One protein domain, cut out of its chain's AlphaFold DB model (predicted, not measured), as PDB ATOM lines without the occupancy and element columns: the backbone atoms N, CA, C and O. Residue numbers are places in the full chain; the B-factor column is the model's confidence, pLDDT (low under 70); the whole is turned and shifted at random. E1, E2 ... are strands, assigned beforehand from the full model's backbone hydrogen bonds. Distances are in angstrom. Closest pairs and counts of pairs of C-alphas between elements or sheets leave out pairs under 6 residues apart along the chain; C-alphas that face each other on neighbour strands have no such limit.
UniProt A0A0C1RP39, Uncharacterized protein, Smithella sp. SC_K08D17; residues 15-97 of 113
ATOM      1  N   VAL A  15     215.728 197.230 222.669       89.06
ATOM      2  CA  VAL A  15     214.916 197.546 223.845       89.06
ATOM      3  C   VAL A  15     215.815 198.176 224.902       89.06
ATOM      4  O   VAL A  15     216.860 197.628 225.254       89.06
ATOM      5  N   CYS A  16     215.407 199.336 225.408       88.44
ATOM      6  CA  CYS A  16     216.101 200.021 226.492       88.44
ATOM      7  C   CYS A  16     215.346 199.806 227.804       88.44
ATOM      8  O   CYS A  16     214.130 199.993 227.855       88.44
ATOM      9  N   VAL A  17     216.057 199.431 228.864       87.88
ATOM     10  CA  VAL A  17     215.481 199.222 230.197       87.88
ATOM     11  C   VAL A  17     216.232 200.021 231.254       87.88
ATOM     12  O   VAL A  17     217.462 200.076 231.264       87.88
ATOM     13  N   PHE A  18     215.465 200.631 232.159       86.25
ATOM     14  CA  PHE A  18     215.964 201.487 233.235       86.25
ATOM     15  C   PHE A  18     215.795 200.776 234.553       86.25
ATOM     16  O   PHE A  18     214.673 200.523 234.992       86.25
ATOM     17  N   ILE A  19     216.912 200.457 235.187       86.31
ATOM     18  CA  ILE A  19     216.912 199.721 236.439       86.31
ATOM     19  C   ILE A  19     217.664 200.560 237.450       86.31
ATOM     20  O   ILE A  19     218.809 200.935 237.232       86.31
ATOM     21  N   THR A  20     217.003 200.865 238.559       85.12
ATOM     22  CA  THR A  20     217.664 201.425 239.734       85.12
ATOM     23  C   THR A  20     217.783 200.316 240.761       85.12
ATOM     24  O   THR A  20     216.803 199.611 241.012       85.12
ATOM     25  N   GLN A  21     218.972 200.145 241.331       76.94
ATOM     26  CA  GLN A  21     219.168 199.277 242.476       76.94
ATOM     27  C   GLN A  21     218.358 199.853 243.636       76.94
ATOM     28  O   GLN A  21     218.671 200.908 244.180       76.94
ATOM     29  N   ILE A  22     217.277 199.166 243.978       71.56
ATOM     30  CA  ILE A  22     216.532 199.400 245.207       71.56
ATOM     31  C   ILE A  22     216.863 198.201 246.084       71.56
ATOM     32  O   ILE A  22     216.694 197.058 245.646       71.56
ATOM     33  N   LEU A  23     217.387 198.453 247.288       54.50
ATOM     34  CA  LEU A  23     217.677 197.405 248.267       54.50
ATOM     35  C   LEU A  23     216.469 196.449 248.344       54.50
ATOM     36  O   LEU A  23     215.331 196.899 248.457       54.50
ATOM     37  N   PHE A  24     216.729 195.141 248.237       50.44
ATOM     38  CA  PHE A  24     215.755 194.032 248.278       50.44
ATOM     39  C   PHE A  24     214.924 193.730 247.011       50.44
ATOM     40  O   PHE A  24     214.205 192.732 247.003       50.44
ATOM     41  N   LEU A  25     215.067 194.478 245.911       56.16
ATOM     42  CA  LEU A  25     214.420 194.170 244.622       56.16
ATOM     43  C   LEU A  25     215.467 193.892 243.536       56.16
ATOM     44  O   LEU A  25     215.740 194.723 242.668       56.16
ATOM     45  N   ASN A  26     216.051 192.690 243.562       55.84
ATOM     46  CA  ASN A  26     216.955 192.234 242.504       55.84
ATOM     47  C   ASN A  26     216.159 191.852 241.251       55.84
ATOM     48  O   ASN A  26     215.839 190.689 241.018       55.84
ATOM     49  N   ASN A  27     215.835 192.858 240.443       72.06
ATOM     50  CA  ASN A  27     215.224 192.660 239.133       72.06
ATOM     51  C   ASN A  27     216.276 192.312 238.066       72.06
ATOM     52  O   ASN A  27     215.962 191.619 237.114       72.06
ATOM     53  N   LEU A  28     217.529 192.741 238.216       87.19
ATOM     54  CA  LEU A  28     218.577 192.490 237.229       87.19
ATOM     55  C   LEU A  28     219.465 191.316 237.653       87.19
ATOM     56  O   LEU A  28     220.138 191.388 238.680       87.19
ATOM     57  N   THR A  29     219.521 190.275 236.827       89.69
ATOM     58  CA  THR A  29     220.475 189.169 236.976       89.69
ATOM     59  C   THR A  29     221.523 189.291 235.883       89.69
ATOM     60  O   THR A  29     221.198 189.162 234.703       89.69
ATOM     61  N   LEU A  30     222.779 189.539 236.262       89.69
ATOM     62  CA  LEU A  30     223.897 189.654 235.326       89.69
ATOM     63  C   LEU A  30     224.753 188.391 235.359       89.69
ATOM     64  O   LEU A  30     225.187 187.952 236.421       89.69
ATOM     65  N   SER A  31     225.027 187.842 234.180       88.62
ATOM     66  CA  SER A  31     225.965 186.741 233.985       88.62
ATOM     67  C   SER A  31     227.025 187.149 232.971       88.62
ATOM     68  O   SER A  31     226.695 187.547 231.856       88.62
ATOM     69  N   ASN A  32     228.301 187.027 233.348       77.56
ATOM     70  CA  ASN A  32     229.426 187.369 232.470       77.56
ATOM     71  C   ASN A  32     229.683 186.311 231.384       77.56
ATOM     72  O   ASN A  32     230.360 186.598 230.403       77.56
ATOM     73  N   VAL A  33     229.175 185.089 231.566       80.12
ATOM     74  CA  VAL A  33     229.453 183.940 230.679       80.12
ATOM     75  C   VAL A  33     228.171 183.323 230.114       80.12
ATOM     76  O   VAL A  33     228.210 182.606 229.117       80.12
ATOM     77  N   GLY A  34     227.029 183.601 230.746       87.56
ATOM     78  CA  GLY A  34     225.732 183.027 230.415       87.56
ATOM     79  C   GLY A  34     224.676 184.078 230.082       87.56
ATOM     80  O   GLY A  34     224.965 185.179 229.618       87.56
ATOM     81  N   ILE A  35     223.420 183.705 230.308       92.81
ATOM     82  CA  ILE A  35     222.260 184.545 230.010       92.81
ATOM     83  C   ILE A  35     222.002 185.484 231.189       92.81
ATOM     84  O   ILE A  35     221.920 185.048 232.336       92.81
ATOM     85  N   SER A  36     221.854 186.769 230.884       94.31
ATOM     86  CA  SER A  36     221.394 187.801 231.810       94.31
ATOM     87  C   SER A  36     219.893 188.042 231.639       94.31
ATOM     88  O   SER A  36     219.345 187.839 230.553       94.31
ATOM     89  N   GLU A  37     219.220 188.479 232.703       93.00
ATOM     90  CA  GLU A  37     217.783 188.784 232.707       93.00
ATOM     91  C   GLU A  37     217.543 190.192 233.263       93.00
ATOM     92  O   GLU A  37     218.020 190.515 234.349       93.00
ATOM     93  N   SER A  38     216.807 191.045 232.537       85.69
ATOM     94  CA  SER A  38     216.678 192.471 232.890       85.69
ATOM     95  C   SER A  38     215.530 192.814 233.848       85.69
ATOM     96  O   SER A  38     215.226 193.988 234.039       85.69
ATOM     97  N   GLY A  39     214.875 191.820 234.450       84.56
ATOM     98  CA  GLY A  39     213.768 192.010 235.399       84.56
ATOM     99  C   GLY A  39     212.394 191.693 234.856       84.56
ATOM    100  O   GLY A  39     212.265 191.179 233.753       84.56
ATOM    101  N   ILE A  40     211.365 191.944 235.673       87.88
ATOM    102  CA  ILE A  40     209.980 191.554 235.388       87.88
ATOM    103  C   ILE A  40     209.211 192.737 234.791       87.88
ATOM    104  O   ILE A  40     208.765 193.640 235.504       87.88
ATOM    105  N   TRP A  41     208.984 192.696 233.482       88.50
ATOM    106  CA  TRP A  41     208.402 193.794 232.715       88.50
ATOM    107  C   TRP A  41     207.033 193.444 232.147       88.50
ATOM    108  O   TRP A  41     206.798 192.322 231.707       88.50
ATOM    109  N   LYS A  42     206.135 194.431 232.087       89.81
ATOM    110  CA  LYS A  42     204.955 194.349 231.220       89.81
ATOM    111  C   LYS A  42     205.386 194.780 229.821       89.81
ATOM    112  O   LYS A  42     205.685 195.952 229.610       89.81
ATOM    113  N   LEU A  43     205.460 193.831 228.896       87.38
ATOM    114  CA  LEU A  43     205.944 194.070 227.538       87.38
ATOM    115  C   LEU A  43     204.778 194.123 226.556       87.38
ATOM    116  O   LEU A  43     203.805 193.386 226.683       87.38
ATOM    117  N   ASN A  44     204.899 194.977 225.542       88.81
ATOM    118  CA  ASN A  44     204.085 194.857 224.342       88.81
ATOM    119  C   ASN A  44     204.826 193.935 223.371       88.81
ATOM    120  O   ASN A  44     205.791 194.357 222.735       88.81
ATOM    121  N   MET A  45     204.372 192.688 223.256       86.50
ATOM    122  CA  MET A  45     205.049 191.671 222.447       86.50
ATOM    123  C   MET A  45     205.126 192.030 220.959       86.50
ATOM    124  O   MET A  45     206.118 191.707 220.315       86.50
ATOM    125  N   THR A  46     204.161 192.781 220.423       89.75
ATOM    126  CA  THR A  46     204.213 193.278 219.040       89.75
ATOM    127  C   THR A  46     205.362 194.268 218.838       89.75
ATOM    128  O   THR A  46     206.021 194.240 217.803       89.75
ATOM    129  N   ARG A  47     205.657 195.112 219.839       86.06
ATOM    130  CA  ARG A  47     206.806 196.039 219.799       86.06
ATOM    131  C   ARG A  47     208.152 195.340 220.002       86.06
ATOM    132  O   ARG A  47     209.176 195.913 219.655       86.06
ATOM    133  N   MET A  48     208.151 194.120 220.540       88.25
ATOM    134  CA  MET A  48     209.361 193.306 220.700       88.25
ATOM    135  C   MET A  48     209.761 192.577 219.405       88.25
ATOM    136  O   MET A  48     210.865 192.041 219.327       88.25
ATOM    137  N   ILE A  49     208.896 192.553 218.382       89.81
ATOM    138  CA  ILE A  49     209.200 191.919 217.093       89.81
ATOM    139  C   ILE A  49     210.360 192.655 216.411       89.81
ATOM    140  O   ILE A  49     210.306 193.863 216.166       89.81
ATOM    141  N   GLY A  50     211.403 191.897 216.073       88.75
ATOM    142  CA  GLY A  50     212.599 192.402 215.402       88.75
ATOM    143  C   GLY A  50     213.591 193.117 216.319       88.75
ATOM    144  O   GLY A  50     214.571 193.646 215.812       88.75
ATOM    145  N   VAL A  51     213.366 193.145 217.639       91.69
ATOM    146  CA  VAL A  51     214.386 193.599 218.593       91.69
ATOM    147  C   VAL A  51     215.559 192.619 218.570       91.69
ATOM    148  O   VAL A  51     215.365 191.419 218.742       91.69
ATOM    149  N   THR A  52     216.771 193.133 218.374       94.19
ATOM    150  CA  THR A  52     218.020 192.354 218.327       94.19
ATOM    151  C   THR A  52     218.969 192.703 219.469       94.19
ATOM    152  O   THR A  52     219.809 191.885 219.840       94.19
ATOM    153  N   LYS A  53     218.811 193.880 220.083       92.88
ATOM    154  CA  LYS A  53     219.688 194.372 221.155       92.88
ATOM    155  C   LYS A  53     218.919 194.729 222.422       92.88
ATOM    156  O   LYS A  53     217.778 195.187 222.378       92.88
ATOM    157  N   VAL A  54     219.581 194.581 223.561       92.19
ATOM    158  CA  VAL A  54     219.134 195.078 224.864       92.19
ATOM    159  C   VAL A  54     220.147 196.091 225.367       92.19
ATOM    160  O   VAL A  54     221.341 195.804 225.419       92.19
ATOM    161  N   VAL A  55     219.664 197.260 225.772       90.81
ATOM    162  CA  VAL A  55     220.457 198.276 226.462       90.81
ATOM    163  C   VAL A  55     219.889 198.438 227.864       90.81
ATOM    164  O   VAL A  55     218.749 198.862 228.044       90.81
ATOM    165  N   VAL A  56     220.673 198.089 228.876       89.94
ATOM    166  CA  VAL A  56     220.324 198.288 230.281       89.94
ATOM    167  C   VAL A  56     221.071 199.510 230.781       89.94
ATOM    168  O   VAL A  56     222.300 199.520 230.804       89.94
ATOM    169  N   TYR A  57     220.331 200.517 231.221       88.81
ATOM    170  CA  TYR A  57     220.877 201.551 232.083       88.81
ATOM    171  C   TYR A  57     220.650 201.116 233.529       88.81
ATOM    172  O   TYR A  57     219.510 201.068 234.005       88.81
ATOM    173  N   TYR A  58     221.734 200.757 234.208       89.00
ATOM    174  CA  TYR A  58     221.716 200.278 235.580       89.00
ATOM    175  C   TYR A  58     222.296 201.340 236.510       89.00
ATOM    176  O   TYR A  58     223.489 201.625 236.502       89.00
ATOM    177  N   ARG A  59     221.429 201.949 237.314       86.94
ATOM    178  CA  ARG A  59     221.811 202.888 238.363       86.94
ATOM    179  C   ARG A  59     222.010 202.117 239.655       86.94
ATOM    180  O   ARG A  59     221.032 201.661 240.240       86.94
ATOM    181  N   HIS A  60     223.249 202.001 240.099       78.88
ATOM    182  CA  HIS A  60     223.599 201.431 241.395       78.88
ATOM    183  C   HIS A  60     224.529 202.385 242.152       78.88
ATOM    184  O   HIS A  60     224.921 203.416 241.602       78.88
ATOM    185  N   ASP A  61     224.808 202.099 243.426       67.00
ATOM    186  CA  ASP A  61     225.469 203.049 244.328       67.00
ATOM    187  C   ASP A  61     226.726 203.692 243.713       67.00
ATOM    188  O   ASP A  61     227.628 203.013 243.218       67.00
ATOM    189  N   ASN A  62     226.753 205.027 243.765       70.31
ATOM    190  CA  ASN A  62     227.814 205.947 243.336       70.31
ATOM    191  C   ASN A  62     228.186 205.976 241.839       70.31
ATOM    192  O   ASN A  62     228.730 206.989 241.398       70.31
ATOM    193  N   ILE A  63     227.904 204.938 241.043       79.50
ATOM    194  CA  ILE A  63     228.294 204.864 239.624       79.50
ATOM    195  C   ILE A  63     227.182 204.203 238.798       79.50
ATOM    196  O   ILE A  63     226.728 203.106 239.112       79.50
ATOM    197  N   ASN A  64     226.753 204.853 237.709       86.19
ATOM    198  CA  ASN A  64     225.813 204.245 236.768       86.19
ATOM    199  C   ASN A  64     226.557 203.367 235.761       86.19
ATOM    200  O   ASN A  64     227.706 203.630 235.405       86.19
ATOM    201  N   GLU A  65     225.864 202.379 235.217       88.19
ATOM    202  CA  GLU A  65     226.384 201.499 234.183       88.19
ATOM    203  C   GLU A  65     225.452 201.443 232.980       88.19
ATOM    204  O   GLU A  65     224.228 201.487 233.097       88.19
ATOM    205  N   ILE A  66     226.056 201.300 231.807       88.12
ATOM    206  CA  ILE A  66     225.373 200.949 230.570       88.12
ATOM    207  C   ILE A  66     225.856 199.562 230.174       88.12
ATOM    208  O   ILE A  66     227.057 199.332 229.993       88.12
ATOM    209  N   ILE A  67     224.907 198.647 230.033       90.44
ATOM    210  CA  ILE A  67     225.137 197.264 229.630       90.44
ATOM    211  C   ILE A  67     224.444 197.068 228.290       90.44
ATOM    212  O   ILE A  67     223.246 197.307 228.172       90.44
ATOM    213  N   VAL A  68     225.192 196.634 227.286       91.56
ATOM    214  CA  VAL A  68     224.673 196.298 225.962       91.56
ATOM    215  C   VAL A  68     224.785 194.797 225.773       91.56
ATOM    216  O   VAL A  68     225.816 194.197 226.091       91.56
ATOM    217  N   GLY A  69     223.726 194.187 225.260       92.69
ATOM    218  CA  GLY A  69     223.697 192.763 224.989       92.69
ATOM    219  C   GLY A  69     222.842 192.377 223.795       92.69
ATOM    220  O   GLY A  69     221.976 193.135 223.362       92.69
ATOM    221  N   ASP A  70     223.078 191.171 223.293       94.62
ATOM    222  CA  ASP A  70     222.251 190.553 222.261       94.62
ATOM    223  C   ASP A  70     220.959 190.053 222.893       94.62
ATOM    224  O   ASP A  70     220.991 189.338 223.899       94.62
ATOM    225  N   TYR A  71     219.821 190.428 222.317       95.06
ATOM    226  CA  TYR A  71     218.515 189.961 222.761       95.06
ATOM    227  C   TYR A  71     218.335 188.477 222.425       95.06
ATOM    228  O   TYR A  71     218.491 188.060 221.282       95.06
ATOM    229  N   LEU A  72     217.971 187.680 223.431       95.56
ATOM    230  CA  LEU A  72     217.783 186.228 223.317       95.56
ATOM    231  C   LEU A  72     216.317 185.802 223.487       95.56
ATOM    232  O   LEU A  72     216.033 184.618 223.664       95.56
ATOM    233  N   GLY A  73     215.382 186.753 223.481       94.06
ATOM    234  CA  GLY A  73     213.962 186.490 223.694       94.06
ATOM    235  C   GLY A  73     213.456 186.900 225.075       94.06
ATOM    236  O   GLY A  73     214.155 187.507 225.892       94.06
ATOM    237  N   THR A  74     212.205 186.540 225.342       93.38
ATOM    238  CA  THR A  74     211.545 186.757 226.631       93.38
ATOM    239  C   THR A  74     211.166 185.438 227.286       93.38
ATOM    240  O   THR A  74     210.924 184.442 226.609       93.38
ATOM    241  N   ARG A  75     211.074 185.430 228.614       91.19
ATOM    242  CA  ARG A  75     210.545 184.313 229.403       91.19
ATOM    243  C   ARG A  75     209.400 184.802 230.271       91.19
ATOM    244  O   ARG A  75     209.527 185.848 230.896       91.19
ATOM    245  N   ASP A  76     208.332 184.027 230.380       89.56
ATOM    246  CA  ASP A  76     207.236 184.367 231.283       89.56
ATOM    247  C   ASP A  76     207.696 184.409 232.740       89.56
ATOM    248  O   ASP A  76     208.515 183.604 233.207       89.56
ATOM    249  N   SER A  77     207.176 185.391 233.466       89.06
ATOM    250  CA  SER A  77     207.322 185.450 234.910       89.06
ATOM    251  C   SER A  77     206.180 184.718 235.604       89.06
ATOM    252  O   SER A  77     205.160 184.399 235.001       89.06
ATOM    253  N   LYS A  78     206.331 184.489 236.911       88.69
ATOM    254  CA  LYS A  78     205.237 183.964 237.743       88.69
ATOM    255  C   LYS A  78     204.065 184.950 237.858       88.69
ATOM    256  O   LYS A  78     202.975 184.552 238.249       88.69
ATOM    257  N   ILE A  79     204.286 186.228 237.541       87.56
ATOM    258  CA  ILE A  79     203.251 187.259 237.515       87.56
ATOM    259  C   ILE A  79     202.649 187.281 236.111       87.56
ATOM    260  O   ILE A  79     203.347 187.548 235.129       87.56
ATOM    261  N   GLN A  80     201.346 187.016 236.022       87.88
ATOM    262  CA  GLN A  80     200.626 186.951 234.754       87.88
ATOM    263  C   GLN A  80     200.820 188.229 233.922       87.88
ATOM    264  O   GLN A  80     200.726 189.348 234.430       87.88
ATOM    265  N   GLY A  81     201.102 188.052 232.628       86.06
ATOM    266  CA  GLY A  81     201.306 189.156 231.685       86.06
ATOM    267  C   GLY A  81     202.600 189.947 231.901       86.06
ATOM    268  O   GLY A  81     202.728 191.062 231.387       86.06
ATOM    269  N   ARG A  82     203.547 189.411 232.682       89.75
ATOM    270  CA  ARG A  82     204.885 189.981 232.829       89.75
ATOM    271  C   ARG A  82     205.967 188.987 232.434       89.75
ATOM    272  O   ARG A  82     205.849 187.793 232.701       89.75
ATOM    273  N   HIS A  83     207.046 189.510 231.866       90.94
ATOM    274  CA  HIS A  83     208.112 188.728 231.255       90.94
ATOM    275  C   HIS A  83     209.494 189.225 231.686       90.94
ATOM    276  O   HIS A  83     209.692 190.410 231.952       90.94
ATOM    277  N   TYR A  84     210.453 188.310 231.686       91.12
ATOM    278  CA  TYR A  84     211.880 188.584 231.740       91.12
ATOM    279  C   TYR A  84     212.428 188.764 230.332       91.12
ATOM    280  O   TYR A  84     212.144 187.944 229.463       91.12
ATOM    281  N   ILE A  85     213.237 189.799 230.109       93.50
ATOM    282  CA  ILE A  85     214.006 189.964 228.868       93.50
ATOM    283  C   ILE A  85     215.346 189.264 229.069       93.50
ATOM    284  O   ILE A  85     216.079 189.610 229.997       93.50
ATOM    285  N   LYS A  86     215.664 188.302 228.203       95.44
ATOM    286  CA  LYS A  86     216.926 187.563 228.217       95.44
ATOM    287  C   LYS A  86     217.915 188.189 227.251       95.44
ATOM    288  O   LYS A  86     217.549 188.533 226.128       95.44
ATOM    289  N   PHE A  87     219.168 188.297 227.668       95.50
ATOM    290  CA  PHE A  87     220.224 188.825 226.817       95.50
ATOM    291  C   PHE A  87     221.599 188.264 227.166       95.50
ATOM    292  O   PHE A  87     221.851 187.867 228.304       95.50
ATOM    293  N   LYS A  88     222.501 188.243 226.185       95.69
ATOM    294  CA  LYS A  88     223.924 187.953 226.395       95.69
ATOM    295  C   LYS A  88     224.698 189.262 226.402       95.69
ATOM    296  O   LYS A  88     224.578 190.035 225.462       95.69
ATOM    297  N   ILE A  89     225.474 189.521 227.451       94.06
ATOM    298  CA  ILE A  89     226.247 190.764 227.560       94.06
ATOM    299  C   ILE A  89     227.345 190.777 226.491       94.06
ATOM    300  O   ILE A  89     228.122 189.831 226.389       94.06
ATOM    301  N   ILE A  90     227.411 191.867 225.730       92.50
ATOM    302  CA  ILE A  90     228.480 192.161 224.765       92.50
ATOM    303  C   ILE A  90     229.437 193.187 225.369       92.50
ATOM    304  O   ILE A  90     230.655 193.043 225.289       92.50
ATOM    305  N   ARG A  91     228.882 194.227 226.003       89.88
ATOM    306  CA  ARG A  91     229.655 195.311 226.606       89.88
ATOM    307  C   ARG A  91     229.013 195.797 227.894       89.88
ATOM    308  O   ARG A  91     227.796 195.908 227.995       89.88
ATOM    309  N   ARG A  92     229.852 196.163 228.859       89.12
ATOM    310  CA  ARG A  92     229.471 196.858 230.091       89.12
ATOM    311  C   ARG A  92     230.434 198.013 230.311       89.12
ATOM    312  O   ARG A  92     231.642 197.832 230.196       89.12
ATOM    313  N   CYS A  93     229.910 199.202 230.581       86.38
ATOM    314  CA  CYS A  93     230.722 200.389 230.822       86.38
ATOM    315  C   CYS A  93     230.097 201.278 231.893       86.38
ATOM    316  O   CYS A  93     228.877 201.373 232.004       86.38
ATOM    317  N   GLN A  94     230.947 201.938 232.668       87.62
ATOM    318  CA  GLN A  94     230.522 202.903 233.674       87.62
ATOM    319  C   GLN A  94     230.243 204.266 233.033       87.62
ATOM    320  O   GLN A  94     230.848 204.643 232.024       87.62
ATOM    321  N   THR A  95     229.318 205.016 233.622       80.00
ATOM    322  CA  THR A  95     228.965 206.372 233.217       80.00
ATOM    323  C   THR A  95     228.595 207.225 234.427       80.00
ATOM    324  O   THR A  95     227.910 206.782 235.347       80.00
ATOM    325  N   LEU A  96     229.040 208.481 234.414       77.56
ATOM    326  CA  LEU A  96     228.624 209.489 235.395       77.56
ATOM    327  C   LEU A  96     227.363 210.236 234.940       77.56
ATOM    328  O   LEU A  96     226.699 210.874 235.753       77.56
ATOM    329  N   ASN A  97     227.010 210.132 233.656       75.50
ATOM    330  CA  ASN A  97     225.820 210.769 233.110       75.50
ATOM    331  C   ASN A  97     224.568 210.075 233.642       75.50
ATOM    332  O   ASN A  97     224.505 208.843 233.669       75.50
TER     333      ASN A  97
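Overview. This is residues 15 to 97 of the 113 residues of an uncharacterized protein of Smithella sp. SC_K08D17 (UniProt A0A0C1RP39). One five-stranded sheet, twisted and curled like part of a barrel, folds back on itself into two leaves that face each other, E1 with E3 and E5 with E2, with E4 as the hinge. The long strands E4 and E5 both bend sharply, and the long link of residues 21 to 35 joins the two edge strands, E1 and E2. The printed part has 83 residues with no named helix and five named strands, E1 to E5 along the chain; across the mixed sheet the order is E1, E3, E4, E5, E2, with E1 and E3 parallel and the other neighbours antiparallel. The class is all strand. The whole is compact, with a radius of gyration of the C-alphas of 12.5 A and spans of 35 by 27 by 24 A.

Arrangement. E1, residues 15 to 20, is an edge strand and the parallel neighbour of E3, residues 51 to 60, at 14 degrees; N 17 and O 55 are within hydrogen-bond range at 2.9 A. E2, residues 36 to 41, is the other edge strand; its closest C-alpha to E1 is that of Ser 38, 7.4 A from that of Val 17. E3 forms a hairpin with E4, residues 63 to 76, antiparallel at 138 degrees, with N 56 and O 67 at 2.8 A. E4 bends by 93 degrees at residue 72. E4 forms a second hairpin with E5, residues 83 to 95, antiparallel at 158 degrees, with N 66 and O 93 at 2.8 A and N 84 and O 75 at 2.7 A. E5 bends by 91 degrees at residue 90. E5 and E2 are antiparallel at 120 degrees, with N 36 and O 87 at 2.8 A. E3, E4 and E5 make a meander, each strand the antiparallel neighbour of the one before. With E2 they make a Greek key, four strands in a row in which the first is the antiparallel neighbour of the fourth. Between the facing leaves, the closest C-alphas of E3 and E5 are those of Val 54 and Phe 87, 6.6 A apart. E1 and E5 are apart.

Along the chain. E1 begins at C-alpha 15, (214.916, 197.546, 223.845), and is 16.6 A long. E2 is 14.3 A long and E3 25.8 A. E4, the longest strand with 14 residues, measures 30.5 A and ends at C-alpha 76, (207.236, 184.367, 231.283). E5 measures 27.4 A and ends at C-alpha 95, (228.965, 206.372, 233.217).

Size, cuts and confidence. The two C-alphas farthest apart are those of Thr 46 and Asn 62, at 36.2 A. The printed part has no cut. The link from E1 to E2 is long; that from E3 to E4 is tight. The mean pLDDT of the printed part is 86.1; residues 23 to 26 and residue 61 are under 70.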